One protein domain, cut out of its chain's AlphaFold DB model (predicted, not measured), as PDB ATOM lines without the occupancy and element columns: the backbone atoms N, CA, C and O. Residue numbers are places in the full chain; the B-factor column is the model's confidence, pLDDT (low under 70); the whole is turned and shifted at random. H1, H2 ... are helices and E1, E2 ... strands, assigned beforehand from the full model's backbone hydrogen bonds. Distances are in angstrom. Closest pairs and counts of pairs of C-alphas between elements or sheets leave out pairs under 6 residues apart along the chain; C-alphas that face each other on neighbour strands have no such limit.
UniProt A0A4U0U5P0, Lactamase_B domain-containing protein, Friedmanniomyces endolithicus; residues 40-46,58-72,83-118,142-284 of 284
ATOM      1  N   ASP A  40      98.460 152.011  93.432       98.56
ATOM      2  CA  ASP A  40      98.095 153.223  92.715       98.56
ATOM      3  C   ASP A  40      96.754 153.762  93.216       98.56
ATOM      4  O   ASP A  40      95.859 153.039  93.674       98.56
ATOM      5  N   LYS A  41      96.617 155.082  93.120       97.75
ATOM      6  CA  LYS A  41      95.474 155.817  93.649       97.75
ATOM      7  C   LYS A  41      94.993 156.884  92.690       97.75
ATOM      8  O   LYS A  41      95.782 157.584  92.061       97.75
ATOM      9  N   VAL A  42      93.683 157.075  92.666       96.81
ATOM     10  CA  VAL A  42      93.028 158.178  91.967       96.81
ATOM     11  C   VAL A  42      92.191 158.977  92.953       96.81
ATOM     12  O   VAL A  42      91.559 158.424  93.850       96.81
ATOM     13  N   HIS A  43      92.208 160.297  92.799       94.31
ATOM     14  CA  HIS A  43      91.395 161.205  93.599       94.31
ATOM     15  C   HIS A  43      90.295 161.756  92.705       94.31
ATOM     16  O   HIS A  43      90.567 162.357  91.665       94.31
ATOM     17  N   LEU A  44      89.051 161.523  93.100       89.31
ATOM     18  CA  LEU A  44      87.868 162.018  92.423       89.31
ATOM     19  C   LEU A  44      87.226 163.077  93.310       89.31
ATOM     20  O   LEU A  44      86.879 162.819  94.457       89.31
ATOM     21  N   THR A  45      87.056 164.276  92.776       83.12
ATOM     22  CA  THR A  45      86.300 165.341  93.435       83.12
ATOM     23  C   THR A  45      84.938 165.427  92.776       83.12
ATOM     24  O   THR A  45      84.865 165.593  91.552       83.12
ATOM     25  N   ALA A  46      83.865 165.334  93.557       67.25
ATOM     26  CA  ALA A  46      82.559 165.701  93.040       67.25
ATOM     27  C   ALA A  46      82.540 167.233  92.884       67.25
ATOM     28  O   ALA A  46      82.788 167.947  93.859       67.25
ATOM     29  N   GLY A  58      82.499 170.176  98.338       62.44
ATOM     30  CA  GLY A  58      83.703 169.673  99.017       62.44
ATOM     31  C   GLY A  58      83.867 168.179  99.268       62.44
ATOM     32  O   GLY A  58      84.840 167.841  99.934       62.44
ATOM     33  N   SER A  59      83.010 167.278  98.771       77.50
ATOM     34  CA  SER A  59      83.288 165.845  98.944       77.50
ATOM     35  C   SER A  59      84.364 165.346  97.974       77.50
ATOM     36  O   SER A  59      84.374 165.650  96.772       77.50
ATOM     37  N   SER A  60      85.305 164.571  98.507       88.50
ATOM     38  CA  SER A  60      86.353 163.915  97.729       88.50
ATOM     39  C   SER A  60      86.384 162.424  98.025       88.50
ATOM     40  O   SER A  60      86.143 161.983  99.148       88.50
ATOM     41  N   LEU A  61      86.670 161.648  96.990       92.75
ATOM     42  CA  LEU A  61      86.791 160.205  97.043       92.75
ATOM     43  C   LEU A  61      88.182 159.826  96.551       92.75
ATOM     44  O   LEU A  61      88.499 159.975  95.369       92.75
ATOM     45  N   LYS A  62      89.014 159.323  97.454       96.12
ATOM     46  CA  LYS A  62      90.287 158.700  97.099       96.12
ATOM     47  C   LYS A  62      90.053 157.202  96.957       96.12
ATOM     48  O   LYS A  62      89.550 156.564  97.875       96.12
ATOM     49  N   ILE A  63      90.402 156.661  95.799       98.06
ATOM     50  CA  ILE A  63      90.277 155.240  95.480       98.06
ATOM     51  C   ILE A  63      91.687 154.696  95.313       98.06
ATOM     52  O   ILE A  63      92.432 155.187  94.466       98.06
ATOM     53  N   THR A  64      92.033 153.686  96.100       98.69
ATOM     54  CA  THR A  64      93.303 152.965  96.017       98.69
ATOM     55  C   THR A  64      93.029 151.557  95.503       98.69
ATOM     56  O   THR A  64      92.212 150.832  96.078       98.69
ATOM     57  N   CYS A  65      93.699 151.177  94.418       98.75
ATOM     58  CA  CYS A  65      93.719 149.798  93.941       98.75
ATOM     59  C   CYS A  65      94.571 148.986  94.919       98.75
ATOM     60  O   CYS A  65      95.720 149.342  95.167       98.75
ATOM     61  N   THR A  66      94.027 147.942  95.539       98.69
ATOM     62  CA  THR A  66      94.748 147.155  96.552       98.69
ATOM     63  C   THR A  66      94.877 145.691  96.137       98.69
ATOM     64  O   THR A  66      94.057 145.207  95.352       98.69
ATOM     65  N   PRO A  67      95.901 144.967  96.627       98.19
ATOM     66  CA  PRO A  67      96.056 143.556  96.302       98.19
ATOM     67  C   PRO A  67      94.870 142.705  96.748       98.19
ATOM     68  O   PRO A  67      94.324 142.905  97.828       98.19
ATOM     69  N   SER A  68      94.538 141.699  95.942       96.62
ATOM     70  CA  SER A  68      93.599 140.620  96.273       96.62
ATOM     71  C   SER A  68      94.274 139.263  96.013       96.62
ATOM     72  O   SER A  68      95.210 139.179  95.212       96.62
ATOM     73  N   GLN A  69      93.823 138.197  96.680       95.00
ATOM     74  CA  GLN A  69      94.291 136.836  96.432       95.00
ATOM     75  C   GLN A  69      93.304 136.113  95.511       95.00
ATOM     76  O   GLN A  69      92.391 135.434  95.976       95.00
ATOM     77  N   HIS A  70      93.471 136.287  94.202       94.38
ATOM     78  CA  HIS A  70      92.589 135.705  93.194       94.38
ATOM     79  C   HIS A  70      93.342 135.430  91.882       94.38
ATOM     80  O   HIS A  70      94.571 135.472  91.854       94.38
ATOM     81  N   GLY A  71      92.612 135.139  90.805       92.12
ATOM     82  CA  GLY A  71      93.132 135.074  89.440       92.12
ATOM     83  C   GLY A  71      92.230 135.821  88.458       92.12
ATOM     84  O   GLY A  71      91.185 136.354  88.833       92.12
ATOM     85  N   SER A  72      92.606 135.859  87.184       91.88
ATOM     86  CA  SER A  72      91.760 136.426  86.126       91.88
ATOM     87  C   SER A  72      91.737 135.547  84.879       91.88
ATOM     88  O   SER A  72      92.627 134.729  84.652       91.88
ATOM     89  N   LEU A  83      95.085 142.245  85.781       96.88
ATOM     90  CA  LEU A  83      95.201 142.292  87.229       96.88
ATOM     91  C   LEU A  83      93.827 142.085  87.886       96.88
ATOM     92  O   LEU A  83      92.813 142.625  87.433       96.88
ATOM     93  N   TRP A  84      93.805 141.319  88.974       96.25
ATOM     94  CA  TRP A  84      92.707 141.279  89.940       96.25
ATOM     95  C   TRP A  84      93.054 142.192  91.117       96.25
ATOM     96  O   TRP A  84      94.218 142.340  91.488       96.25
ATOM     97  N   SER A  85      92.057 142.825  91.721       98.00
ATOM     98  CA  SER A  85      92.293 143.739  92.835       98.00
ATOM     99  C   SER A  85      91.114 143.771  93.794       98.00
ATOM    100  O   SER A  85      89.972 143.486  93.425       98.00
ATOM    101  N   SER A  86      91.407 144.174  95.021       98.44
ATOM    102  CA  SER A  86      90.435 144.799  95.905       98.44
ATOM    103  C   SER A  86      90.494 146.321  95.738       98.44
ATOM    104  O   SER A  86      91.327 146.865  95.003       98.44
ATOM    105  N   TRP A  87      89.592 147.025  96.412       98.69
ATOM    106  CA  TRP A  87      89.504 148.479  96.377       98.69
ATOM    107  C   TRP A  87      89.390 149.036  97.789       98.69
ATOM    108  O   TRP A  87      88.553 148.596  98.575       98.69
ATOM    109  N   TYR A  88      90.222 150.025  98.099       98.62
ATOM    110  CA  TYR A  88      90.139 150.791  99.337       98.62
ATOM    111  C   TYR A  88      89.700 152.215  99.012       98.62
ATOM    112  O   TYR A  88      90.326 152.888  98.189       98.62
ATOM    113  N   LEU A  89      88.613 152.663  99.625       97.69
ATOM    114  CA  LEU A  89      87.987 153.944  99.347       97.69
ATOM    115  C   LEU A  89      87.998 154.805 100.600       97.69
ATOM    116  O   LEU A  89      87.614 154.356 101.675       97.69
ATOM    117  N   GLU A  90      88.389 156.060 100.441       95.88
ATOM    118  CA  GLU A  90      88.371 157.060 101.501       95.88
ATOM    119  C   GLU A  90      87.510 158.226 101.030       95.88
ATOM    120  O   GLU A  90      87.880 158.965 100.111       95.88
ATOM    121  N   HIS A  91      86.334 158.358 101.635       92.50
ATOM    122  CA  HIS A  91      85.390 159.428 101.358       92.50
ATOM    123  C   HIS A  91      85.539 160.528 102.409       92.50
ATOM    124  O   HIS A  91      85.215 160.330 103.578       92.50
ATOM    125  N   SER A  92      86.031 161.692 101.991       89.00
ATOM    126  CA  SER A  92      86.199 162.861 102.858       89.00
ATOM    127  C   SER A  92      85.102 163.879 102.557       89.00
ATOM    128  O   SER A  92      84.999 164.347 101.421       89.00
ATOM    129  N   GLY A  93      84.283 164.206 103.560       77.50
ATOM    130  CA  GLY A  93      83.307 165.300 103.504       77.50
ATOM    131  C   GLY A  93      83.915 166.654 103.896       77.50
ATOM    132  O   GLY A  93      85.132 166.792 104.005       77.50
ATOM    133  N   ALA A  94      83.068 167.658 104.148       61.88
ATOM    134  CA  ALA A  94      83.516 169.014 104.488       61.88
ATOM    135  C   ALA A  94      84.184 169.134 105.875       61.88
ATOM    136  O   ALA A  94      84.910 170.101 106.119       61.88
ATOM    137  N   ARG A  95      83.936 168.191 106.802       57.03
ATOM    138  CA  ARG A  95      84.514 168.154 108.159       57.03
ATOM    139  C   ARG A  95      84.649 166.710 108.658       57.03
ATOM    140  O   ARG A  95      83.710 165.939 108.497       57.03
ATOM    141  N   GLY A  96      85.761 166.396 109.326       73.75
ATOM    142  CA  GLY A  96      86.006 165.110 109.996       73.75
ATOM    143  C   GLY A  96      87.041 164.220 109.303       73.75
ATOM    144  O   GLY A  96      87.537 164.548 108.226       73.75
ATOM    145  N   GLU A  97      87.365 163.102 109.953       84.31
ATOM    146  CA  GLU A  97      88.194 162.035 109.384       84.31
ATOM    147  C   GLU A  97      87.474 161.355 108.202       84.31
ATOM    148  O   GLU A  97      86.239 161.295 108.178       84.31
ATOM    149  N   PRO A  98      88.208 160.844 107.194       89.94
ATOM    150  CA  PRO A  98      87.600 160.197 106.041       89.94
ATOM    151  C   PRO A  98      86.864 158.917 106.440       89.94
ATOM    152  O   PRO A  98      87.388 158.094 107.190       89.94
ATOM    153  N   TYR A  99      85.693 158.691 105.847       91.81
ATOM    154  CA  TYR A  99      85.002 157.414 105.954       91.81
ATOM    155  C   TYR A  99      85.670 156.377 105.043       91.81
ATOM    156  O   TYR A  99      85.815 156.606 103.838       91.81
ATOM    157  N   ARG A 100      86.088 155.244 105.612       94.81
ATOM    158  CA  ARG A 100      86.920 154.237 104.946       94.81
ATOM    159  C   ARG A 100      86.110 152.992 104.605       94.81
ATOM    160  O   ARG A 100      85.507 152.380 105.486       94.81
ATOM    161  N   VAL A 101      86.129 152.606 103.334       97.00
ATOM    162  CA  VAL A 101      85.422 151.435 102.808       97.00
ATOM    163  C   VAL A 101      86.418 150.494 102.147       97.00
ATOM    164  O   VAL A 101      87.229 150.917 101.327       97.00
ATOM    165  N   PHE A 102      86.328 149.208 102.461       98.38
ATOM    166  CA  PHE A 102      87.082 148.162 101.789       98.38
ATOM    167  C   PHE A 102      86.145 147.260 100.990       98.38
ATOM    168  O   PHE A 102      85.233 146.651 101.540       98.38
ATOM    169  N   PHE A 103      86.389 147.140  99.691       98.50
ATOM    170  CA  PHE A 103      85.713 146.188  98.819       98.50
ATOM    171  C   PHE A 103      86.715 145.117  98.395       98.50
ATOM    172  O   PHE A 103      87.644 145.401  97.641       98.50
ATOM    173  N   ALA A 104      86.534 143.885  98.870       97.94
ATOM    174  CA  ALA A 104      87.523 142.824  98.674       97.94
ATOM    175  C   ALA A 104      87.616 142.303  97.229       97.94
ATOM    176  O   ALA A 104      88.611 141.674  96.879       97.94
ATOM    177  N   GLY A 105      86.591 142.544  96.401       95.50
ATOM    178  CA  GLY A 105      86.391 141.764  95.181       95.50
ATOM    179  C   GLY A 105      86.239 140.273  95.495       95.50
ATOM    180  O   GLY A 105      85.944 139.893  96.631       95.50
ATOM    181  N   ASP A 106      86.471 139.429  94.497       93.44
ATOM    182  CA  ASP A 106      86.686 138.008  94.747       93.44
ATOM    183  C   ASP A 106      88.112 137.840  95.267       93.44
ATOM    184  O   ASP A 106      89.066 138.341  94.668       93.44
ATOM    185  N   SER A 107      88.245 137.218  96.437       95.00
ATOM    186  CA  SER A 107      89.528 137.054  97.111       95.00
ATOM    187  C   SER A 107      89.491 135.844  98.035       95.00
ATOM    188  O   SER A 107      88.471 135.556  98.671       95.00
ATOM    189  N   GLY A 108      90.604 135.127  98.101       94.62
ATOM    190  CA  GLY A 108      90.870 134.076  99.068       94.62
ATOM    191  C   GLY A 108      91.610 134.586 100.300       94.62
ATOM    192  O   GLY A 108      91.950 135.762 100.409       94.62
ATOM    193  N   TYR A 109      91.878 133.681 101.235       93.88
ATOM    194  CA  TYR A 109      92.613 134.003 102.453       93.88
ATOM    195  C   TYR A 109      93.631 132.935 102.850       93.88
ATOM    196  O   TYR A 109      94.799 133.259 103.049       93.88
ATOM    197  N   GLN A 110      93.241 131.663 102.937       91.44
ATOM    198  CA  GLN A 110      94.170 130.605 103.337       91.44
ATOM    199  C   GLN A 110      93.766 129.257 102.741       91.44
ATOM    200  O   GLN A 110      92.591 128.936 102.643       91.44
ATOM    201  N   PHE A 111      94.742 128.443 102.335       89.69
ATOM    202  CA  PHE A 111      94.479 127.053 101.963       89.69
ATOM    203  C   PHE A 111      94.410 126.168 103.213       89.69
ATOM    204  O   PHE A 111      95.276 126.247 104.085       89.69
ATOM    205  N   HIS A 112      93.445 125.253 103.250       85.56
ATOM    206  CA  HIS A 112      93.313 124.247 104.296       85.56
ATOM    207  C   HIS A 112      93.219 122.844 103.693       85.56
ATOM    208  O   HIS A 112      92.271 122.514 102.984       85.56
ATOM    209  N   ALA A 113      94.193 121.994 104.029       81.06
ATOM    210  CA  ALA A 113      94.246 120.607 103.564       81.06
ATOM    211  C   ALA A 113      93.183 119.705 104.216       81.06
ATOM    212  O   ALA A 113      92.857 118.646 103.684       81.06
ATOM    213  N   SER A 114      92.669 120.091 105.390       81.19
ATOM    214  CA  SER A 114      91.737 119.266 106.160       81.19
ATOM    215  C   SER A 114      90.336 119.276 105.536       81.19
ATOM    216  O   SER A 114      89.731 120.347 105.437       81.19
ATOM    217  N   PRO A 115      89.755 118.107 105.205       73.81
ATOM    218  CA  PRO A 115      88.369 118.017 104.741       73.81
ATOM    219  C   PRO A 115      87.342 118.476 105.785       73.81
ATOM    220  O   PRO A 115      86.218 118.815 105.432       73.81
ATOM    221  N   GLY A 116      87.715 118.474 107.071       77.00
ATOM    222  CA  GLY A 116      86.869 118.925 108.179       77.00
ATOM    223  C   GLY A 116      86.908 120.434 108.427       77.00
ATOM    224  O   GLY A 116      86.385 120.883 109.444       77.00
ATOM    225  N   TRP A 117      87.565 121.204 107.555       82.56
ATOM    226  CA  TRP A 117      87.632 122.658 107.637       82.56
ATOM    227  C   TRP A 117      86.611 123.314 106.677       82.56
ATOM    228  O   TRP A 117      86.493 122.872 105.528       82.56
ATOM    229  N   PRO A 118      85.901 124.386 107.087       83.31
ATOM    230  CA  PRO A 118      85.969 125.055 108.390       83.31
ATOM    231  C   PRO A 118      85.330 124.224 109.517       83.31
ATOM    232  O   PRO A 118      84.539 123.323 109.236       83.31
ATOM    233  N   HIS A 142     100.453 125.867 105.085       82.06
ATOM    234  CA  HIS A 142      99.933 126.904 104.215       82.06
ATOM    235  C   HIS A 142      99.686 128.190 105.021       82.06
ATOM    236  O   HIS A 142      98.784 128.212 105.869       82.06
ATOM    237  N   PRO A 143     100.473 129.254 104.787       87.75
ATOM    238  CA  PRO A 143     100.351 130.494 105.538       87.75
ATOM    239  C   PRO A 143      99.064 131.244 105.190       87.75
ATOM    240  O   PRO A 143      98.490 131.095 104.111       87.75
ATOM    241  N   ILE A 144      98.638 132.083 106.129       91.56
ATOM    242  CA  ILE A 144      97.573 133.060 105.928       91.56
ATOM    243  C   ILE A 144      98.047 134.124 104.933       91.56
ATOM    244  O   ILE A 144      99.192 134.574 105.001       91.56
ATOM    245  N   CYS A 145      97.155 134.569 104.050       93.38
ATOM    246  CA  CYS A 145      97.417 135.700 103.175       93.38
ATOM    247  C   CYS A 145      97.687 136.986 103.983       93.38
ATOM    248  O   CYS A 145      96.792 137.455 104.698       93.38
ATOM    249  N   PRO A 146      98.872 137.611 103.856       94.88
ATOM    250  CA  PRO A 146      99.217 138.793 104.644       94.88
ATOM    251  C   PRO A 146      98.574 140.085 104.117       94.88
ATOM    252  O   PRO A 146      98.598 141.097 104.814       94.88
ATOM    253  N   ILE A 147      97.995 140.077 102.907       95.81
ATOM    254  CA  ILE A 147      97.609 141.309 102.199       95.81
ATOM    255  C   ILE A 147      96.587 142.146 102.972       95.81
ATOM    256  O   ILE A 147      96.650 143.366 102.939       95.81
ATOM    257  N   PHE A 148      95.659 141.516 103.694       96.69
ATOM    258  CA  PHE A 148      94.602 142.236 104.407       96.69
ATOM    259  C   PHE A 148      95.149 142.997 105.617       96.69
ATOM    260  O   PHE A 148      94.781 144.148 105.849       96.69
ATOM    261  N   ASP A 149      96.069 142.371 106.349       94.06
ATOM    262  CA  ASP A 149      96.799 143.006 107.445       94.06
ATOM    263  C   ASP A 149      97.710 144.121 106.909       94.06
ATOM    264  O   ASP A 149      97.755 145.217 107.462       94.06
ATOM    265  N   GLU A 150      98.366 143.896 105.770       96.12
ATOM    266  CA  GLU A 150      99.174 144.915 105.100       96.12
ATOM    267  C   GLU A 150      98.344 146.125 104.636       96.12
ATOM    268  O   GLU A 150      98.753 147.268 104.852       96.12
ATOM    269  N   ILE A 151      97.167 145.901 104.044       97.19
ATOM    270  CA  ILE A 151      96.238 146.962 103.633       97.19
ATOM    271  C   ILE A 151      95.815 147.787 104.849       97.19
ATOM    272  O   ILE A 151      95.917 149.012 104.810       97.19
ATOM    273  N   ALA A 152      95.394 147.137 105.937       94.88
ATOM    274  CA  ALA A 152      94.972 147.828 107.154       94.88
ATOM    275  C   ALA A 152      96.123 148.611 107.809       94.88
ATOM    276  O   ALA A 152      95.930 149.749 108.230       94.88
ATOM    277  N   LYS A 153      97.343 148.060 107.824       94.31
ATOM    278  CA  LYS A 153      98.541 148.758 108.322       94.31
ATOM    279  C   LYS A 153      98.913 149.980 107.485       94.31
ATOM    280  O   LYS A 153      99.392 150.967 108.037       94.31
ATOM    281  N   ARG A 154      98.732 149.919 106.162       95.56
ATOM    282  CA  ARG A 154      99.106 151.004 105.239       95.56
ATOM    283  C   ARG A 154      98.042 152.093 105.120       95.56
ATOM    284  O   ARG A 154      98.403 153.258 104.976       95.56
ATOM    285  N   LEU A 155      96.763 151.718 105.111       95.06
ATOM    286  CA  LEU A 155      95.641 152.608 104.776       95.06
ATOM    287  C   LEU A 155      94.691 152.869 105.957       95.06
ATOM    288  O   LEU A 155      93.815 153.724 105.856       95.06
ATOM    289  N   GLY A 156      94.883 152.174 107.080       93.56
ATOM    290  CA  GLY A 156      94.041 152.256 108.270       93.56
ATOM    291  C   GLY A 156      92.913 151.222 108.287       93.56
ATOM    292  O   GLY A 156      92.590 150.584 107.277       93.56
ATOM    293  N   SER A 157      92.281 151.066 109.451       93.75
ATOM    294  CA  SER A 157      91.122 150.184 109.613       93.75
ATOM    295  C   SER A 157      89.910 150.730 108.839       93.75
ATOM    296  O   SER A 157      89.560 151.902 109.018       93.75
ATOM    297  N   PRO A 158      89.252 149.922 107.987       94.56
ATOM    298  CA  PRO A 158      88.018 150.318 107.315       94.56
ATOM    299  C   PRO A 158      86.824 150.323 108.284       94.56
ATOM    300  O   PRO A 158      86.740 149.479 109.176       94.56
ATOM    301  N   HIS A 159      85.877 151.238 108.072       93.62
ATOM    302  CA  HIS A 159      84.606 151.285 108.810       93.62
ATOM    303  C   HIS A 159      83.578 150.324 108.203       93.62
ATOM    304  O   HIS A 159      82.834 149.664 108.927       93.62
ATOM    305  N   LEU A 160      83.575 150.218 106.870       95.56
ATOM    306  CA  LEU A 160      82.717 149.318 106.106       95.56
ATOM    307  C   LEU A 160      83.564 148.369 105.263       95.56
ATOM    308  O   LEU A 160      84.436 148.801 104.511       95.56
ATOM    309  N   LEU A 161      83.280 147.075 105.347       97.75
ATOM    310  CA  LEU A 161      83.900 146.048 104.525       97.75
ATOM    311  C   LEU A 161      82.832 145.353 103.689       97.75
ATOM    312  O   LEU A 161      81.760 145.026 104.181       97.75
ATOM    313  N   MET A 162      83.132 145.072 102.433       98.06
ATOM    314  CA  MET A 162      82.325 144.211 101.577       98.06
ATOM    315  C   MET A 162      83.165 142.978 101.284       98.06
ATOM    316  O   MET A 162      84.202 143.086 100.622       98.06
ATOM    317  N   LEU A 163      82.757 141.834 101.833       98.12
ATOM    318  CA  LEU A 163      83.550 140.603 101.838       98.12
ATOM    319  C   LEU A 163      82.773 139.465 101.165       98.12
ATOM    320  O   LEU A 163      81.594 139.269 101.488       98.12
ATOM    321  N   PRO A 164      83.388 138.720 100.228       96.31
ATOM    322  CA  PRO A 164      82.748 137.552  99.648       96.31
ATOM    323  C   PRO A 164      82.620 136.458 100.711       96.31
ATOM    324  O   PRO A 164      83.489 136.318 101.569       96.31
ATOM    325  N   ILE A 165      81.530 135.691 100.671       94.44
ATOM    326  CA  ILE A 165      81.305 134.594 101.629       94.44
ATOM    327  C   ILE A 165      81.001 133.250 100.959       94.44
ATOM    328  O   ILE A 165      80.634 132.304 101.647       94.44
ATOM    329  N   ALA A 166      81.110 133.145  99.635       86.69
ATOM    330  CA  ALA A 166      80.887 131.889  98.928       86.69
ATOM    331  C   ALA A 166      82.065 131.545  98.019       86.69
ATOM    332  O   ALA A 166      82.766 132.414  97.505       86.69
ATOM    333  N   VAL A 167      82.233 130.244  97.803       73.38
ATOM    334  CA  VAL A 167      83.351 129.641  97.066       73.38
ATOM    335  C   VAL A 167      83.198 129.757  95.531       73.38
ATOM    336  O   VAL A 167      84.070 129.330  94.780       73.38
ATOM    337  N   GLY A 168      82.139 130.416  95.054       66.81
ATOM    338  CA  GLY A 168      81.816 130.536  93.634       66.81
ATOM    339  C   GLY A 168      81.153 129.266  93.088       66.81
ATOM    340  O   GLY A 168      81.494 128.149  93.464       66.81
ATOM    341  N   ALA A 169      80.187 129.432  92.184       62.88
ATOM    342  CA  ALA A 169      79.343 128.335  91.702       62.88
ATOM    343  C   ALA A 169      79.859 127.661  90.422       62.88
ATOM    344  O   ALA A 169      79.180 126.800  89.881       62.88
ATOM    345  N   THR A 170      81.026 128.036  89.884       68.62
ATOM    346  CA  THR A 170      81.461 127.589  88.545       68.62
ATOM    347  C   THR A 170      81.537 126.072  88.426       68.62
ATOM    348  O   THR A 170      81.021 125.498  87.470       68.62
ATOM    349  N   PHE A 171      82.155 125.400  89.395       70.94
ATOM    350  CA  PHE A 171      82.265 123.949  89.346       70.94
ATOM    351  C   PHE A 171      80.936 123.257  89.624       70.94
ATOM    352  O   PHE A 171      80.617 122.303  88.927       70.94
ATOM    353  N   ASP A 172      80.130 123.758  90.560       70.75
ATOM    354  CA  ASP A 172      78.795 123.208  90.819       70.75
ATOM    355  C   ASP A 172      77.850 123.414  89.624       70.75
ATOM    356  O   ASP A 172      77.096 122.512  89.254       70.75
ATOM    357  N   TYR A 173      77.976 124.538  88.921       72.31
ATOM    358  CA  TYR A 173      77.297 124.808  87.660       72.31
ATOM    359  C   TYR A 173      77.727 123.815  86.578       72.31
ATOM    360  O   TYR A 173      76.879 123.157  85.973       72.31
ATOM    361  N   LEU A 174      79.033 123.629  86.363       74.62
ATOM    362  CA  LEU A 174      79.529 122.632  85.411       74.62
ATOM    363  C   LEU A 174      79.092 121.209  85.802       74.62
ATOM    364  O   LEU A 174      78.728 120.421  84.930       74.62
ATOM    365  N   ARG A 175      79.063 120.884  87.101       78.38
ATOM    366  CA  ARG A 175      78.558 119.602  87.614       78.38
ATOM    367  C   ARG A 175      77.083 119.411  87.291       78.38
ATOM    368  O   ARG A 175      76.722 118.310  86.887       78.38
ATOM    369  N   SER A 176      76.262 120.455  87.426       75.69
ATOM    370  CA  SER A 176      74.827 120.416  87.106       75.69
ATOM    371  C   SER A 176      74.547 120.166  85.620       75.69
ATOM    372  O   SER A 176      73.491 119.651  85.264       75.69
ATOM    373  N   MET A 177      75.515 120.487  84.755       80.06
ATOM    374  CA  MET A 177      75.448 120.274  83.308       80.06
ATOM    375  C   MET A 177      75.889 118.860  82.890       80.06
ATOM    376  O   MET A 177      75.697 118.477  81.735       80.06
ATOM    377  N   ALA A 178      76.497 118.074  83.787       80.88
ATOM    378  CA  ALA A 178      76.967 116.731  83.465       80.88
ATOM    379  C   ALA A 178      75.779 115.745  83.390       80.88
ATOM    380  O   ALA A 178      75.056 115.593  84.375       80.88
ATOM    381  N   PRO A 179      75.576 115.014  82.274       82.38
ATOM    382  CA  PRO A 179      74.424 114.125  82.086       82.38
ATOM    383  C   PRO A 179      74.620 112.758  82.769       82.38
ATOM    384  O   PRO A 179      74.279 111.715  82.212       82.38
ATOM    385  N   VAL A 180      75.231 112.740  83.955       83.81
ATOM    386  CA  VAL A 180      75.559 111.525  84.709       83.81
ATOM    387  C   VAL A 180      75.164 111.686  86.178       83.81
ATOM    388  O   VAL A 180      75.164 112.807  86.687       83.81
ATOM    389  N   PRO A 181      74.850 110.587  86.890       82.25
ATOM    390  CA  PRO A 181      74.628 110.641  88.328       82.25
ATOM    391  C   PRO A 181      75.812 111.274  89.063       82.25
ATOM    392  O   PRO A 181      76.967 111.115  88.673       82.25
ATOM    393  N   ASP A 182      75.522 111.940  90.177       76.75
ATOM    394  CA  ASP A 182      76.491 112.717  90.956       76.75
ATOM    395  C   ASP A 182      77.709 111.894  91.438       76.75
ATOM    396  O   ASP A 182      78.811 112.428  91.578       76.75
ATOM    397  N   SER A 183      77.532 110.582  91.638       81.94
ATOM    398  CA  SER A 183      78.589 109.618  91.983       81.94
ATOM    399  C   SER A 183      79.550 109.296  90.832       81.94
ATOM    400  O   SER A 183      80.656 108.827  91.085       81.94
ATOM    401  N   MET A 184      79.136 109.536  89.587       83.50
ATOM    402  CA  MET A 184      79.904 109.297  88.360       83.50
ATOM    403  C   MET A 184      80.332 110.606  87.678       83.50
ATOM    404  O   MET A 184      80.866 110.578  86.570       83.50
ATOM    405  N   ASN A 185      80.082 111.754  88.314       82.44
ATOM    406  CA  ASN A 185      80.410 113.059  87.757       82.44
ATOM    407  C   ASN A 185      81.941 113.261  87.731       82.44
ATOM    408  O   ASN A 185      82.562 113.200  88.795       82.44
ATOM    409  N   PRO A 186      82.560 113.497  86.554       80.62
ATOM    410  CA  PRO A 186      84.015 113.604  86.421       80.62
ATOM    411  C   PRO A 186      84.585 114.922  86.959       80.62
ATOM    412  O   PRO A 186      85.793 115.039  87.150       80.62
ATOM    413  N   ILE A 187      83.738 115.927  87.189       77.69
ATOM    414  CA  ILE A 187      84.150 117.188  87.809       77.69
ATOM    415  C   ILE A 187      84.316 116.915  89.313       77.69
ATOM    416  O   ILE A 187      83.483 116.217  89.875       77.69
ATOM    417  N   PRO A 188      85.357 117.392  90.008       71.94
ATOM    418  CA  PRO A 188      85.511 117.150  91.444       71.94
ATOM    419  C   PRO A 188      84.446 117.886  92.277       71.94
ATOM    420  O   PRO A 188      83.847 118.860  91.825       71.94
ATOM    421  N   ARG A 189      84.201 117.424  93.512       71.56
ATOM    422  CA  ARG A 189      83.529 118.256  94.525       71.56
ATOM    423  C   ARG A 189      84.555 119.203  95.131       71.56
ATOM    424  O   ARG A 189      85.685 118.791  95.392       71.56
ATOM    425  N   HIS A 190      84.144 120.429  95.420       73.25
ATOM    426  CA  HIS A 190      85.007 121.382  96.105       73.25
ATOM    427  C   HIS A 190      84.806 121.286  97.613       73.25
ATOM    428  O   HIS A 190      83.682 121.262  98.111       73.25
ATOM    429  N   CYS A 191      85.916 121.221  98.341       75.31
ATOM    430  CA  CYS A 191      85.927 121.427  99.781       75.31
ATOM    431  C   CYS A 191      86.314 122.887 100.040       75.31
ATOM    432  O   CYS A 191      87.316 123.326  99.466       75.31
ATOM    433  N   PRO A 192      85.602 123.613 100.924       80.31
ATOM    434  CA  PRO A 192      85.900 125.013 101.216       80.31
ATOM    435  C   PRO A 192      87.371 125.266 101.553       80.31
ATOM    436  O   PRO A 192      87.922 126.263 101.114       80.31
ATOM    437  N   GLY A 193      88.035 124.344 102.261       84.12
ATOM    438  CA  GLY A 193      89.456 124.473 102.596       84.12
ATOM    439  C   GLY A 193      90.399 124.498 101.397       84.12
ATOM    440  O   GLY A 193      91.340 125.289 101.366       84.12
ATOM    441  N   VAL A 194      90.124 123.693 100.371       83.25
ATOM    442  CA  VAL A 194      90.966 123.634  99.169       83.25
ATOM    443  C   VAL A 194      90.825 124.916  98.360       83.25
ATOM    444  O   VAL A 194      91.807 125.403  97.820       83.25
ATOM    445  N   THR A 195      89.626 125.485  98.292       86.81
ATOM    446  CA  THR A 195      89.320 126.677  97.489       86.81
ATOM    447  C   THR A 195      89.474 127.990  98.248       86.81
ATOM    448  O   THR A 195      89.492 129.041  97.614       86.81
ATOM    449  N   ALA A 196      89.620 127.951  99.575       88.81
ATOM    450  CA  ALA A 196      89.697 129.126 100.444       88.81
ATOM    451  C   ALA A 196      90.859 130.070 100.114       88.81
ATOM    452  O   ALA A 196      90.770 131.270 100.361       88.81
ATOM    453  N   HIS A 197      91.918 129.573  99.470       87.88
ATOM    454  CA  HIS A 197      93.004 130.409  98.962       87.88
ATOM    455  C   HIS A 197      92.636 131.213  97.705       87.88
ATOM    456  O   HIS A 197      93.392 132.100  97.340       87.88
ATOM    457  N   ASN A 198      91.518 130.936  97.041       89.31
ATOM    458  CA  ASN A 198      91.077 131.685  95.863       89.31
ATOM    459  C   ASN A 198      89.725 132.380  96.089       89.31
ATOM    460  O   ASN A 198      89.525 133.488  95.606       89.31
ATOM    461  N   HIS A 199      88.820 131.759  96.852       91.56
ATOM    462  CA  HIS A 199      87.564 132.350  97.319       91.56
ATOM    463  C   HIS A 199      87.370 132.045  98.800       91.56
ATOM    464  O   HIS A 199      87.198 130.882  99.173       91.56
ATOM    465  N   MET A 200      87.370 133.075  99.642       92.62
ATOM    466  CA  MET A 200      87.199 132.890 101.077       92.62
ATOM    467  C   MET A 200      85.773 132.399 101.412       92.62
ATOM    468  O   MET A 200      84.789 132.995 100.966       92.62
ATOM    469  N   PRO A 201      85.624 131.318 102.202       92.81
ATOM    470  CA  PRO A 201      84.334 130.932 102.769       92.81
ATOM    471  C   PRO A 201      83.937 131.877 103.918       92.81
ATOM    472  O   PRO A 201      84.767 132.674 104.371       92.81
ATOM    473  N   PRO A 202      82.717 131.753 104.483       95.00
ATOM    474  CA  PRO A 202      82.258 132.644 105.550       95.00
ATOM    475  C   PRO A 202      83.215 132.705 106.748       95.00
ATOM    476  O   PRO A 202      83.425 133.764 107.333       95.00
ATOM    477  N   TRP A 203      83.845 131.574 107.079       94.00
ATOM    478  CA  TRP A 203      84.824 131.475 108.161       94.00
ATOM    479  C   TRP A 203      86.020 132.415 107.972       94.00
ATOM    480  O   TRP A 203      86.404 133.131 108.898       94.00
ATOM    481  N   ASP A 204      86.576 132.453 106.763       94.50
ATOM    482  CA  ASP A 204      87.705 133.317 106.430       94.50
ATOM    483  C   ASP A 204      87.284 134.768 106.245       94.50
ATOM    484  O   ASP A 204      88.024 135.656 106.655       94.50
ATOM    485  N   ALA A 205      86.077 135.032 105.742       96.94
ATOM    486  CA  ALA A 205      85.549 136.391 105.678       96.94
ATOM    487  C   ALA A 205      85.488 137.040 107.075       96.94
ATOM    488  O   ALA A 205      85.898 138.188 107.253       96.94
ATOM    489  N   VAL A 206      85.063 136.297 108.105       96.19
ATOM    490  CA  VAL A 206      85.085 136.796 109.492       96.19
ATOM    491  C   VAL A 206      86.522 136.975 110.002       96.19
ATOM    492  O   VAL A 206      86.807 137.948 110.703       96.19
ATOM    493  N   ARG A 207      87.459 136.090 109.634       94.81
ATOM    494  CA  ARG A 207      88.885 136.255 109.978       94.81
ATOM    495  C   ARG A 207      89.484 137.505 109.333       94.81
ATOM    496  O   ARG A 207      90.172 138.249 110.027       94.81
ATOM    497  N   VAL A 208      89.170 137.778 108.067       96.19
ATOM    498  CA  VAL A 208      89.585 138.987 107.340       96.19
ATOM    499  C   VAL A 208      89.003 140.241 107.989       96.19
ATOM    500  O   VAL A 208      89.762 141.168 108.264       96.19
ATOM    501  N   LEU A 209      87.706 140.252 108.329       96.44
ATOM    502  CA  LEU A 209      87.090 141.352 109.086       96.44
ATOM    503  C   LEU A 209      87.897 141.659 110.350       96.44
ATOM    504  O   LEU A 209      88.265 142.807 110.590       96.44
ATOM    505  N   ARG A 210      88.217 140.633 111.145       93.06
ATOM    506  CA  ARG A 210      89.007 140.804 112.368       93.06
ATOM    507  C   ARG A 210      90.433 141.264 112.067       93.06
ATOM    508  O   ARG A 210      90.910 142.177 112.729       93.06
ATOM    509  N   ALA A 211      91.111 140.686 111.079       92.81
ATOM    510  CA  ALA A 211      92.474 141.072 110.714       92.81
ATOM    511  C   ALA A 211      92.568 142.555 110.320       92.81
ATOM    512  O   ALA A 211      93.457 143.256 110.792       92.81
ATOM    513  N   MET A 212      91.611 143.052 109.534       94.44
ATOM    514  CA  MET A 212      91.626 144.434 109.046       94.44
ATOM    515  C   MET A 212      91.195 145.476 110.082       94.44
ATOM    516  O   MET A 212      91.377 146.666 109.850       94.44
ATOM    517  N   THR A 213      90.605 145.054 111.203       91.38
ATOM    518  CA  THR A 213      90.001 145.971 112.188       91.38
ATOM    519  C   THR A 213      90.627 145.889 113.581       91.38
ATOM    520  O   THR A 213      90.425 146.788 114.392       91.38
ATOM    521  N   ARG A 214      91.455 144.868 113.851       76.12
ATOM    522  CA  ARG A 214      92.139 144.648 115.142       76.12
ATOM    523  C   ARG A 214      93.119 145.760 115.551       76.12
ATOM    524  O   ARG A 214      93.390 145.881 116.738       76.12
ATOM    525  N   ALA A 215      93.689 146.520 114.611       55.88
ATOM    526  CA  ALA A 215      94.929 147.276 114.846       55.88
ATOM    527  C   ALA A 215      94.817 148.817 114.852       55.88
ATOM    528  O   ALA A 215      95.849 149.482 114.909       55.88
ATOM    529  N   GLY A 216      93.622 149.414 114.810       52.12
ATOM    530  CA  GLY A 216      93.556 150.883 114.720       52.12
ATOM    531  C   GLY A 216      92.182 151.511 114.531       52.12
ATOM    532  O   GLY A 216      92.084 152.535 113.864       52.12
ATOM    533  N   GLY A 217      91.119 150.886 115.042       57.41
ATOM    534  CA  GLY A 217      89.820 151.559 115.133       57.41
ATOM    535  C   GLY A 217      89.789 152.520 116.322       57.41
ATOM    536  O   GLY A 217      90.404 152.235 117.353       57.41
ATOM    537  N   ASP A 218      89.067 153.635 116.196       59.84
ATOM    538  CA  ASP A 218      88.737 154.454 117.359       59.84
ATOM    539  C   ASP A 218      87.920 153.604 118.354       59.84
ATOM    540  O   ASP A 218      87.008 152.895 117.925       59.84
ATOM    541  N   PRO A 219      88.176 153.665 119.678       56.16
ATOM    542  CA  PRO A 219      87.523 152.812 120.687       56.16
ATOM    543  C   PRO A 219      85.981 152.876 120.739       56.16
ATOM    544  O   PRO A 219      85.363 152.131 121.499       56.16
ATOM    545  N   GLY A 220      85.356 153.778 119.973       62.91
ATOM    546  CA  GLY A 220      83.907 153.923 119.834       62.91
ATOM    547  C   GLY A 220      83.330 153.492 118.480       62.91
ATOM    548  O   GLY A 220      82.110 153.357 118.381       62.91
ATOM    549  N   GLU A 221      84.156 153.252 117.458       74.31
ATOM    550  CA  GLU A 221      83.688 152.870 116.124       74.31
ATOM    551  C   GLU A 221      83.722 151.354 115.944       74.31
ATOM    552  O   GLU A 221      84.765 150.706 116.029       74.31
ATOM    553  N   ARG A 222      82.545 150.776 115.692       86.25
ATOM    554  CA  ARG A 222      82.392 149.340 115.452       86.25
ATOM    555  C   ARG A 222      82.303 149.100 113.944       86.25
ATOM    556  O   ARG A 222      81.363 149.599 113.324       86.25
ATOM    557  N   PRO A 223      83.248 148.361 113.345       92.31
ATOM    558  CA  PRO A 223      83.245 148.111 111.913       92.31
ATOM    559  C   PRO A 223      82.081 147.201 111.512       92.31
ATOM    560  O   PRO A 223      81.690 146.280 112.242       92.31
ATOM    561  N   VAL A 224      81.577 147.437 110.305       95.00
ATOM    562  CA  VAL A 224      80.516 146.651 109.674       95.00
ATOM    563  C   VAL A 224      81.087 145.937 108.457       95.00
ATOM    564  O   VAL A 224      81.643 146.568 107.567       95.00
ATOM    565  N   ALA A 225      80.922 144.622 108.380       97.25
ATOM    566  CA  ALA A 225      81.076 143.871 107.143       97.25
ATOM    567  C   ALA A 225      79.705 143.607 106.516       97.25
ATOM    568  O   ALA A 225      78.742 143.322 107.219       97.25
ATOM    569  N   VAL A 226      79.626 143.647 105.192       97.44
ATOM    570  CA  VAL A 226      78.469 143.235 104.401       97.44
ATOM    571  C   VAL A 226      78.882 142.052 103.539       97.44
ATOM    572  O   VAL A 226      79.849 142.117 102.776       97.44
ATOM    573  N   ALA A 227      78.134 140.962 103.661       97.00
ATOM    574  CA  ALA A 227      78.313 139.763 102.866       97.00
ATOM    575  C   ALA A 227      77.964 140.025 101.399       97.00
ATOM    576  O   ALA A 227      76.839 140.415 101.079       97.00
ATOM    577  N   MET A 228      78.899 139.714 100.504       95.06
ATOM    578  CA  MET A 228      78.698 139.718  99.055       95.06
ATOM    579  C   MET A 228      79.082 138.367  98.436       95.06
ATOM    580  O   MET A 228      79.472 137.436  99.141       95.06
ATOM    581  N   HIS A 229      78.927 138.241  97.117       92.12
ATOM    582  CA  HIS A 229      79.225 137.011  96.376       92.12
ATOM    583  C   HIS A 229      78.453 135.777  96.898       92.12
ATOM    584  O   HIS A 229      78.979 134.676  96.928       92.12
ATOM    585  N   TRP A 230      77.196 135.934  97.333       91.00
ATOM    586  CA  TRP A 230      76.345 134.827  97.796       91.00
ATOM    587  C   TRP A 230      74.895 134.998  97.315       91.00
ATOM    588  O   TRP A 230      74.492 136.084  96.893       91.00
ATOM    589  N   GLY A 231      74.120 133.908  97.316       87.19
ATOM    590  CA  GLY A 231      72.662 133.927  97.108       87.19
ATOM    591  C   GLY A 231      72.150 134.409  95.742       87.19
ATOM    592  O   GLY A 231      70.944 134.538  95.576       87.19
ATOM    593  N   THR A 232      73.031 134.700  94.776       86.44
ATOM    594  CA  THR A 232      72.651 135.282  93.471       86.44
ATOM    595  C   THR A 232      72.760 134.273  92.330       86.44
ATOM    596  O   THR A 232      71.813 134.089  91.574       86.44
ATOM    597  N   PHE A 233      73.904 133.594  92.222       81.31
ATOM    598  CA  PHE A 233      74.145 132.539  91.237       81.31
ATOM    599  C   PHE A 233      74.245 131.204  91.965       81.31
ATOM    600  O   PHE A 233      75.333 130.700  92.210       81.31
ATOM    601  N   THR A 234      73.099 130.674  92.368       74.81
ATOM    602  CA  THR A 234      72.982 129.384  93.050       74.81
ATOM    603  C   THR A 234      71.897 128.567  92.372       74.81
ATOM    604  O   THR A 234      70.928 129.117  91.842       74.81
ATOM    605  N   THR A 235      72.064 127.251  92.372       68.25
ATOM    606  CA  THR A 235      71.063 126.315  91.856       68.25
ATOM    607  C   THR A 235      70.151 125.769  92.957       68.25
ATOM    608  O   THR A 235      69.176 125.096  92.635       68.25
ATOM    609  N   ASP A 236      70.445 126.037  94.238       76.44
ATOM    610  CA  ASP A 236      69.755 125.428  95.380       76.44
ATOM    611  C   ASP A 236      69.640 126.386  96.584       76.44
ATOM    612  O   ASP A 236      70.628 126.856  97.146       76.44
ATOM    613  N   ALA A 237      68.414 126.616  97.061       82.12
ATOM    614  CA  ALA A 237      68.155 127.418  98.257       82.12
ATOM    615  C   ALA A 237      68.836 126.854  99.522       82.12
ATOM    616  O   ALA A 237      69.179 127.608 100.435       82.12
ATOM    617  N   VAL A 238      69.074 125.539  99.585       83.81
ATOM    618  CA  VAL A 238      69.781 124.901 100.704       83.81
ATOM    619  C   VAL A 238      71.239 125.362 100.775       83.81
ATOM    620  O   VAL A 238      71.781 125.498 101.872       83.81
ATOM    621  N   GLU A 239      71.881 125.637  99.640       81.25
ATOM    622  CA  GLU A 239      73.245 126.174  99.582       81.25
ATOM    623  C   GLU A 239      73.325 127.563 100.235       81.25
ATOM    624  O   GLU A 239      74.221 127.842 101.037       81.25
ATOM    625  N   VAL A 240      72.326 128.407  99.965       86.31
ATOM    626  CA  VAL A 240      72.199 129.744 100.560       86.31
ATOM    627  C   VAL A 240      72.055 129.649 102.075       86.31
ATOM    628  O   VAL A 240      72.782 130.318 102.810       86.31
ATOM    629  N   LEU A 241      71.160 128.781 102.554       88.81
ATOM    630  CA  LEU A 241      70.942 128.576 103.988       88.81
ATOM    631  C   LEU A 241      72.191 128.020 104.685       88.81
ATOM    632  O   LEU A 241      72.523 128.464 105.782       88.81
ATOM    633  N   LYS A 242      72.920 127.099 104.043       87.88
ATOM    634  CA  LYS A 242      74.200 126.581 104.558       87.88
ATOM    635  C   LYS A 242      75.251 127.683 104.670       87.88
ATOM    636  O   LYS A 242      75.925 127.765 105.692       87.88
ATOM    637  N   THR A 243      75.361 128.534 103.652       90.31
ATOM    638  CA  THR A 243      76.303 129.663 103.633       90.31
ATOM    639  C   THR A 243      76.003 130.648 104.765       90.31
ATOM    640  O   THR A 243      76.907 131.044 105.500       90.31
ATOM    641  N   LEU A 244      74.724 130.986 104.970       92.50
ATOM    642  CA  LEU A 244      74.302 131.855 106.071       92.50
ATOM    643  C   LEU A 244      74.533 131.222 107.446       92.50
ATOM    644  O   LEU A 244      75.054 131.891 108.332       92.50
ATOM    645  N   GLY A 245      74.215 129.936 107.618       92.00
ATOM    646  CA  GLY A 245      74.471 129.228 108.876       92.00
ATOM    647  C   GLY A 245      75.964 129.137 109.212       92.00
ATOM    648  O   GLY A 245      76.351 129.284 110.368       92.00
ATOM    649  N   GLN A 246      76.824 128.955 108.204       91.75
ATOM    650  CA  GLN A 246      78.279 129.013 108.378       91.75
ATOM    651  C   GLN A 246      78.766 130.416 108.751       91.75
ATOM    652  O   GLN A 246      79.682 130.531 109.565       91.75
ATOM    653  N   LEU A 247      78.174 131.468 108.177       94.75
ATOM    654  CA  LEU A 247      78.500 132.849 108.532       94.75
ATOM    655  C   LEU A 247      78.101 133.167 109.975       94.75
ATOM    656  O   LEU A 247      78.924 133.694 110.719       94.75
ATOM    657  N   GLU A 248      76.877 132.820 110.378       94.31
ATOM    658  CA  GLU A 248      76.383 133.005 111.747       94.31
ATOM    659  C   GLU A 248      77.299 132.301 112.755       94.31
ATOM    660  O   GLU A 248      77.783 132.924 113.700       94.31
ATOM    661  N   TRP A 249      77.633 131.037 112.484       92.75
ATOM    662  CA  TRP A 249      78.569 130.260 113.294       92.75
ATOM    663  C   TRP A 249      79.968 130.891 113.366       92.75
ATOM    664  O   TRP A 249      80.554 131.003 114.444       92.75
ATOM    665  N   ALA A 250      80.520 131.328 112.232       93.25
ATOM    666  CA  ALA A 250      81.830 131.974 112.187       93.25
ATOM    667  C   ALA A 250      81.864 133.278 112.992       93.25
ATOM    668  O   ALA A 250      82.881 133.574 113.630       93.25
ATOM    669  N   CYS A 251      80.766 134.035 112.958       93.88
ATOM    670  CA  CYS A 251      80.592 135.272 113.707       93.88
ATOM    671  C   CYS A 251      80.531 135.004 115.215       93.88
ATOM    672  O   CYS A 251      81.313 135.594 115.965       93.88
ATOM    673  N   GLU A 252      79.687 134.060 115.647       90.38
ATOM    674  CA  GLU A 252      79.561 133.641 117.049       90.38
ATOM    675  C   GLU A 252      80.914 133.188 117.619       90.38
ATOM    676  O   GLU A 252      81.355 133.676 118.659       90.38
ATOM    677  N   ALA A 253      81.638 132.336 116.886       88.69
ATOM    678  CA  ALA A 253      82.946 131.829 117.299       88.69
ATOM    679  C   ALA A 253      84.032 132.917 117.440       88.69
ATOM    680  O   ALA A 253      85.077 132.657 118.038       88.69
ATOM    681  N   ARG A 254      83.825 134.119 116.880       88.50
ATOM    682  CA  ARG A 254      84.801 135.228 116.859       88.50
ATOM    683  C   ARG A 254      84.289 136.519 117.481       88.50
ATOM    684  O   ARG A 254      84.890 137.571 117.262       88.50
ATOM    685  N   ASN A 255      83.219 136.437 118.267       88.50
ATOM    686  CA  ASN A 255      82.627 137.580 118.955       88.50
ATOM    687  C   ASN A 255      82.246 138.730 117.992       88.50
ATOM    688  O   ASN A 255      82.417 139.917 118.281       88.50
ATOM    689  N   VAL A 256      81.759 138.354 116.808       92.06
ATOM    690  CA  VAL A 256      81.189 139.252 115.801       92.06
ATOM    691  C   VAL A 256      79.678 139.064 115.817       92.06
ATOM    692  O   VAL A 256      79.181 137.941 115.864       92.06
ATOM    693  N   GLN A 257      78.924 140.156 115.772       93.38
ATOM    694  CA  GLN A 257      77.475 140.078 115.650       93.38
ATOM    695  C   GLN A 257      77.097 139.711 114.220       93.38
ATOM    696  O   GLN A 257      77.349 140.485 113.305       93.38
ATOM    697  N   PHE A 258      76.444 138.571 114.030       95.00
ATOM    698  CA  PHE A 258      75.719 138.309 112.794       95.00
ATOM    699  C   PHE A 258      74.354 139.004 112.840       95.00
ATOM    700  O   PHE A 258      73.655 138.924 113.853       95.00
ATOM    701  N   ALA A 259      73.962 139.678 111.759       93.38
ATOM    702  CA  ALA A 259      72.623 140.247 111.646       93.38
ATOM    703  C   ALA A 259      72.115 140.285 110.196       93.38
ATOM    704  O   ALA A 259      72.883 140.289 109.231       93.38
ATOM    705  N   ARG A 260      70.787 140.305 110.050       92.19
ATOM    706  CA  ARG A 260      70.096 140.489 108.761       92.19
ATOM    707  C   ARG A 260      69.699 141.941 108.496       92.19
ATOM    708  O   ARG A 260      69.402 142.278 107.364       92.19
ATOM    709  N   GLU A 261      69.744 142.773 109.530       86.56
ATOM    710  CA  GLU A 261      69.455 144.205 109.516       86.56
ATOM    711  C   GLU A 261      70.431 144.905 110.472       86.56
ATOM    712  O   GLU A 261      70.862 144.316 111.471       86.56
ATOM    713  N   LEU A 262      70.809 146.152 110.183       80.44
ATOM    714  CA  LEU A 262      71.682 146.901 111.087       80.44
ATOM    715  C   LEU A 262      70.857 147.505 112.225       80.44
ATOM    716  O   LEU A 262      70.208 148.536 112.075       80.44
ATOM    717  N   GLY A 263      70.885 146.826 113.369       77.62
ATOM    718  CA  GLY A 263      70.261 147.275 114.610       77.62
ATOM    719  C   GLY A 263      71.270 147.794 115.632       77.62
ATOM    720  O   GLY A 263      72.419 148.116 115.327       77.62
ATOM    721  N   ARG A 264      70.846 147.840 116.900       72.88
ATOM    722  CA  ARG A 264      71.773 148.099 118.009       72.88
ATOM    723  C   ARG A 264      72.779 146.959 118.113       72.88
ATOM    724  O   ARG A 264      72.410 145.786 118.021       72.88
ATOM    725  N   TYR A 265      74.032 147.315 118.360       71.62
ATOM    726  CA  TYR A 265      75.045 146.314 118.625       71.62
ATOM    727  C   TYR A 265      74.773 145.592 119.946       71.62
ATOM    728  O   TYR A 265      74.337 146.205 120.928       71.62
ATOM    729  N   GLY A 266      75.085 144.298 119.987       71.44
ATOM    730  CA  GLY A 266      75.185 143.545 121.230       71.44
ATOM    731  C   GLY A 266      76.175 144.210 122.191       71.44
ATOM    732  O   GLY A 266      77.145 144.850 121.771       71.44
ATOM    733  N   LYS A 267      75.923 144.072 123.498       66.38
ATOM    734  CA  LYS A 267      76.723 144.713 124.556       66.38
ATOM    735  C   LYS A 267      78.221 144.401 124.419       66.38
ATOM    736  O   LYS A 267      79.030 145.307 124.598       66.38
ATOM    737  N   ASP A 268      78.541 143.183 123.985       72.44
ATOM    738  CA  ASP A 268      79.902 142.643 123.894       72.44
ATOM    739  C   ASP A 268      80.414 142.498 122.445       72.44
ATOM    740  O   ASP A 268      81.525 142.019 122.221       72.44
ATOM    741  N   SER A 269      79.619 142.909 121.448       76.38
ATOM    742  CA  SER A 269      79.957 142.748 120.029       76.38
ATOM    743  C   SER A 269      80.898 143.848 119.549       76.38
ATOM    744  O   SER A 269      80.511 145.016 119.479       76.38
ATOM    745  N   GLU A 270      82.106 143.479 119.143       84.19
ATOM    746  CA  GLU A 270      83.121 144.437 118.680       84.19
ATOM    747  C   GLU A 270      82.973 144.818 117.200       84.19
ATOM    748  O   GLU A 270      83.484 145.846 116.774       84.19
ATOM    749  N   ALA A 271      82.271 144.001 116.414       91.88
ATOM    750  CA  ALA A 271      82.000 144.228 114.997       91.88
ATOM    751  C   ALA A 271      80.649 143.610 114.608       91.88
ATOM    752  O   ALA A 271      80.126 142.752 115.329       91.88
ATOM    753  N   CYS A 272      80.108 144.010 113.458       94.50
ATOM    754  CA  CYS A 272      78.898 143.427 112.879       94.50
ATOM    755  C   CYS A 272      79.189 142.857 111.487       94.50
ATOM    756  O   CYS A 272      79.906 143.473 110.704       94.50
ATOM    757  N   PHE A 273      78.624 141.696 111.171       96.94
ATOM    758  CA  PHE A 273      78.629 141.101 109.842       96.94
ATOM    759  C   PHE A 273      77.184 140.944 109.371       96.94
ATOM    760  O   PHE A 273      76.420 140.111 109.866       96.94
ATOM    761  N   LEU A 274      76.812 141.773 108.406       96.81
ATOM    762  CA  LEU A 274      75.491 141.823 107.813       96.81
ATOM    763  C   LEU A 274      75.396 140.880 106.625       96.81
ATOM    764  O   LEU A 274      76.249 140.881 105.738       96.81
ATOM    765  N   ALA A 275      74.295 140.150 106.552       95.69
ATOM    766  CA  ALA A 275      73.853 139.527 105.318       95.69
ATOM    767  C   ALA A 275      72.490 140.128 104.967       95.69
ATOM    768  O   ALA A 275      71.518 139.896 105.674       95.69
ATOM    769  N   LEU A 276      72.434 140.933 103.909       93.81
ATOM    770  CA  LEU A 276      71.241 141.694 103.527       93.81
ATOM    771  C   LEU A 276      70.380 140.926 102.516       93.81
ATOM    772  O   LEU A 276      70.822 139.930 101.933       93.81
ATOM    773  N   ASN A 277      69.141 141.364 102.303       91.31
ATOM    774  CA  ASN A 277      68.350 140.920 101.154       91.31
ATOM    775  C   ASN A 277      68.709 141.729  99.898       91.31
ATOM    776  O   ASN A 277      69.189 142.861  99.980       91.31
ATOM    777  N   HIS A 278      68.460 141.172  98.710       91.25
ATOM    778  CA  HIS A 278      68.674 141.905  97.460       91.25
ATOM    779  C   HIS A 278      67.838 143.189  97.422       91.25
ATOM    780  O   HIS A 278      66.620 143.154  97.566       91.25
ATOM    781  N   GLY A 279      68.508 144.321  97.188       91.81
ATOM    782  CA  GLY A 279      67.881 145.645  97.118       91.81
ATOM    783  C   GLY A 279      67.720 146.353  98.466       91.81
ATOM    784  O   GLY A 279      67.311 147.512  98.489       91.81
ATOM    785  N   GLU A 280      68.061 145.700  99.574       91.00
ATOM    786  CA  GLU A 280      68.064 146.322 100.895       91.00
ATOM    787  C   GLU A 280      69.237 147.306 101.042       91.00
ATOM    788  O   GLU A 280      70.310 147.115 100.466       91.00
ATOM    789  N   SER A 281      69.019 148.387 101.794       89.31
ATOM    790  CA  SER A 281      70.015 149.431 102.051       89.31
ATOM    791  C   SER A 281      70.294 149.538 103.542       89.31
ATOM    792  O   SER A 281      69.391 149.376 104.360       89.31
ATOM    793  N   VAL A 282      71.539 149.855 103.885       87.25
ATOM    794  CA  VAL A 282      71.985 150.058 105.263       87.25
ATOM    795  C   VAL A 282      72.673 151.412 105.389       87.25
ATOM    796  O   VAL A 282      73.426 151.809 104.501       87.25
ATOM    797  N   THR A 283      72.418 152.102 106.498       84.12
ATOM    798  CA  THR A 283      73.089 153.355 106.854       84.12
ATOM    799  C   THR A 283      73.955 153.097 108.074       84.12
ATOM    800  O   THR A 283      73.430 152.818 109.151       84.12
ATOM    801  N   THR A 284      75.267 153.145 107.875       71.75
ATOM    802  CA  THR A 284      76.308 152.926 108.889       71.75
ATOM    803  C   THR A 284      76.872 154.236 109.396       71.75
ATOM    804  O   THR A 284      77.109 155.110 108.529       71.75
TER     805      THR A 284
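AT A GLANCE: This is residues 40 to 46, 58 to 72, 83 to 118 and 142 to 284 of the 284 residues of the protein "Lactamase_B domain-containing protein" of Friedmanniomyces endolithicus (UniProt A0A4U0U5P0). One long, strongly twisted sheet of eight strands has H1, H4 and H5 in a row over one face, while a looping arm with H2 and residues 177 to 191 reaches away beyond the sheet and its residues 179 to 184 stick out free. The sheet's order is E1, E2, E3, E4, E5, E6, E8, E7; it is mixed, antiparallel from E1 to E4 and parallel from E4 to E7. The printed part has 201 residues, under half of them in named elements, in the order E1 E2 E3 E4 H1 E5 H2 H3 H4 E6 H5 E7 E8; the class is mixed, helices and strands. It is compact, with a radius of gyration of the C-alphas of 17.9 A, yet elongated, spanning 62 by 40 by 35 A.

IN THESE COORDINATES: E1, residues 41 to 45, begins at C-alpha 41 (95.474, 155.817, 93.649). E2, residues 60 to 66, measures 18.8 A and E3, residues 86 to 92, 19.8 A. E4 is residues 99 to 103, H1 147 to 155, E5 160 to 164, H2 170 to 176 and H3 192 to 195. H4, residues 202 to 213, measures 16.8 A. E6, residues 224 to 228, precedes H5, residues 237 to 252, 22.8 A long. E7 is residues 256 to 259; E8, residues 271 to 274, ends at C-alpha 274 (75.491, 141.823, 107.813).

HOW THE PARTS SIT: Within hydrogen-bond range across the antiparallel neighbours E1 and E2 are N 42 and O 63, 2.9 A apart, and across the antiparallel neighbours E2 and E3 are N 62 and O 90, 2.9 A apart. E3 and E4 form a hairpin, with N 89 and O 101 2.8 A apart. The parallel pairs have N 102 and O 160 at 2.8 A for E4 and E5, N 226 and O 161 at 2.7 A for E5 and E6, N 274 and O 225 at 2.7 A for E6 and E8, and N 273 and O 257 at 2.8 A for E8 and E7. H1, H4 and H5 on one face make two layers, helices over a sheet. H1 lies over E3 at a height over the sheet of 9.7 A; H4 lies over E6 at 8.1 A, and H5 over E8 and E7 at 9.3 A. H4 touches H1 with residues 208 to 213 alone, the same way at a shallow tilt of 27 degrees; the closest C-alphas, of Ala 152 and Met 212, are 5.1 A apart. H4 touches H5 with residues 202 to 206 alone, the same way at a steep tilt of 39 degrees; the closest C-alphas, of Pro 202 and Leu 247, are 4.8 A apart. E5, H2 H3 H4, E6 is a strand-helix-strand unit, two parallel neighbour strands with helices between; E6, H5, E7 is a split one, with E8 between its strands and a right-handed crossover. H2 and H3 are not on the sheet and are apart. Every O i to N i+4 pair is within hydrogen-bond range in H1, H2, H4 and H5; H3 is too short for one.

THE WHOLE: The C-alphas farthest apart, of Arg 95 and Met 184, are 62.3 A apart. Residues 47 to 57, 73 to 82 and 119 to 141 are not printed; the C-alpha gaps across these cuts are 7.3 A, 6.9 A and 14.7 A. The links H2 to H3 and E7 to E8 are long. The mean pLDDT of the printed part is 87.0, with 15 residues under 70, among them 215 to 220.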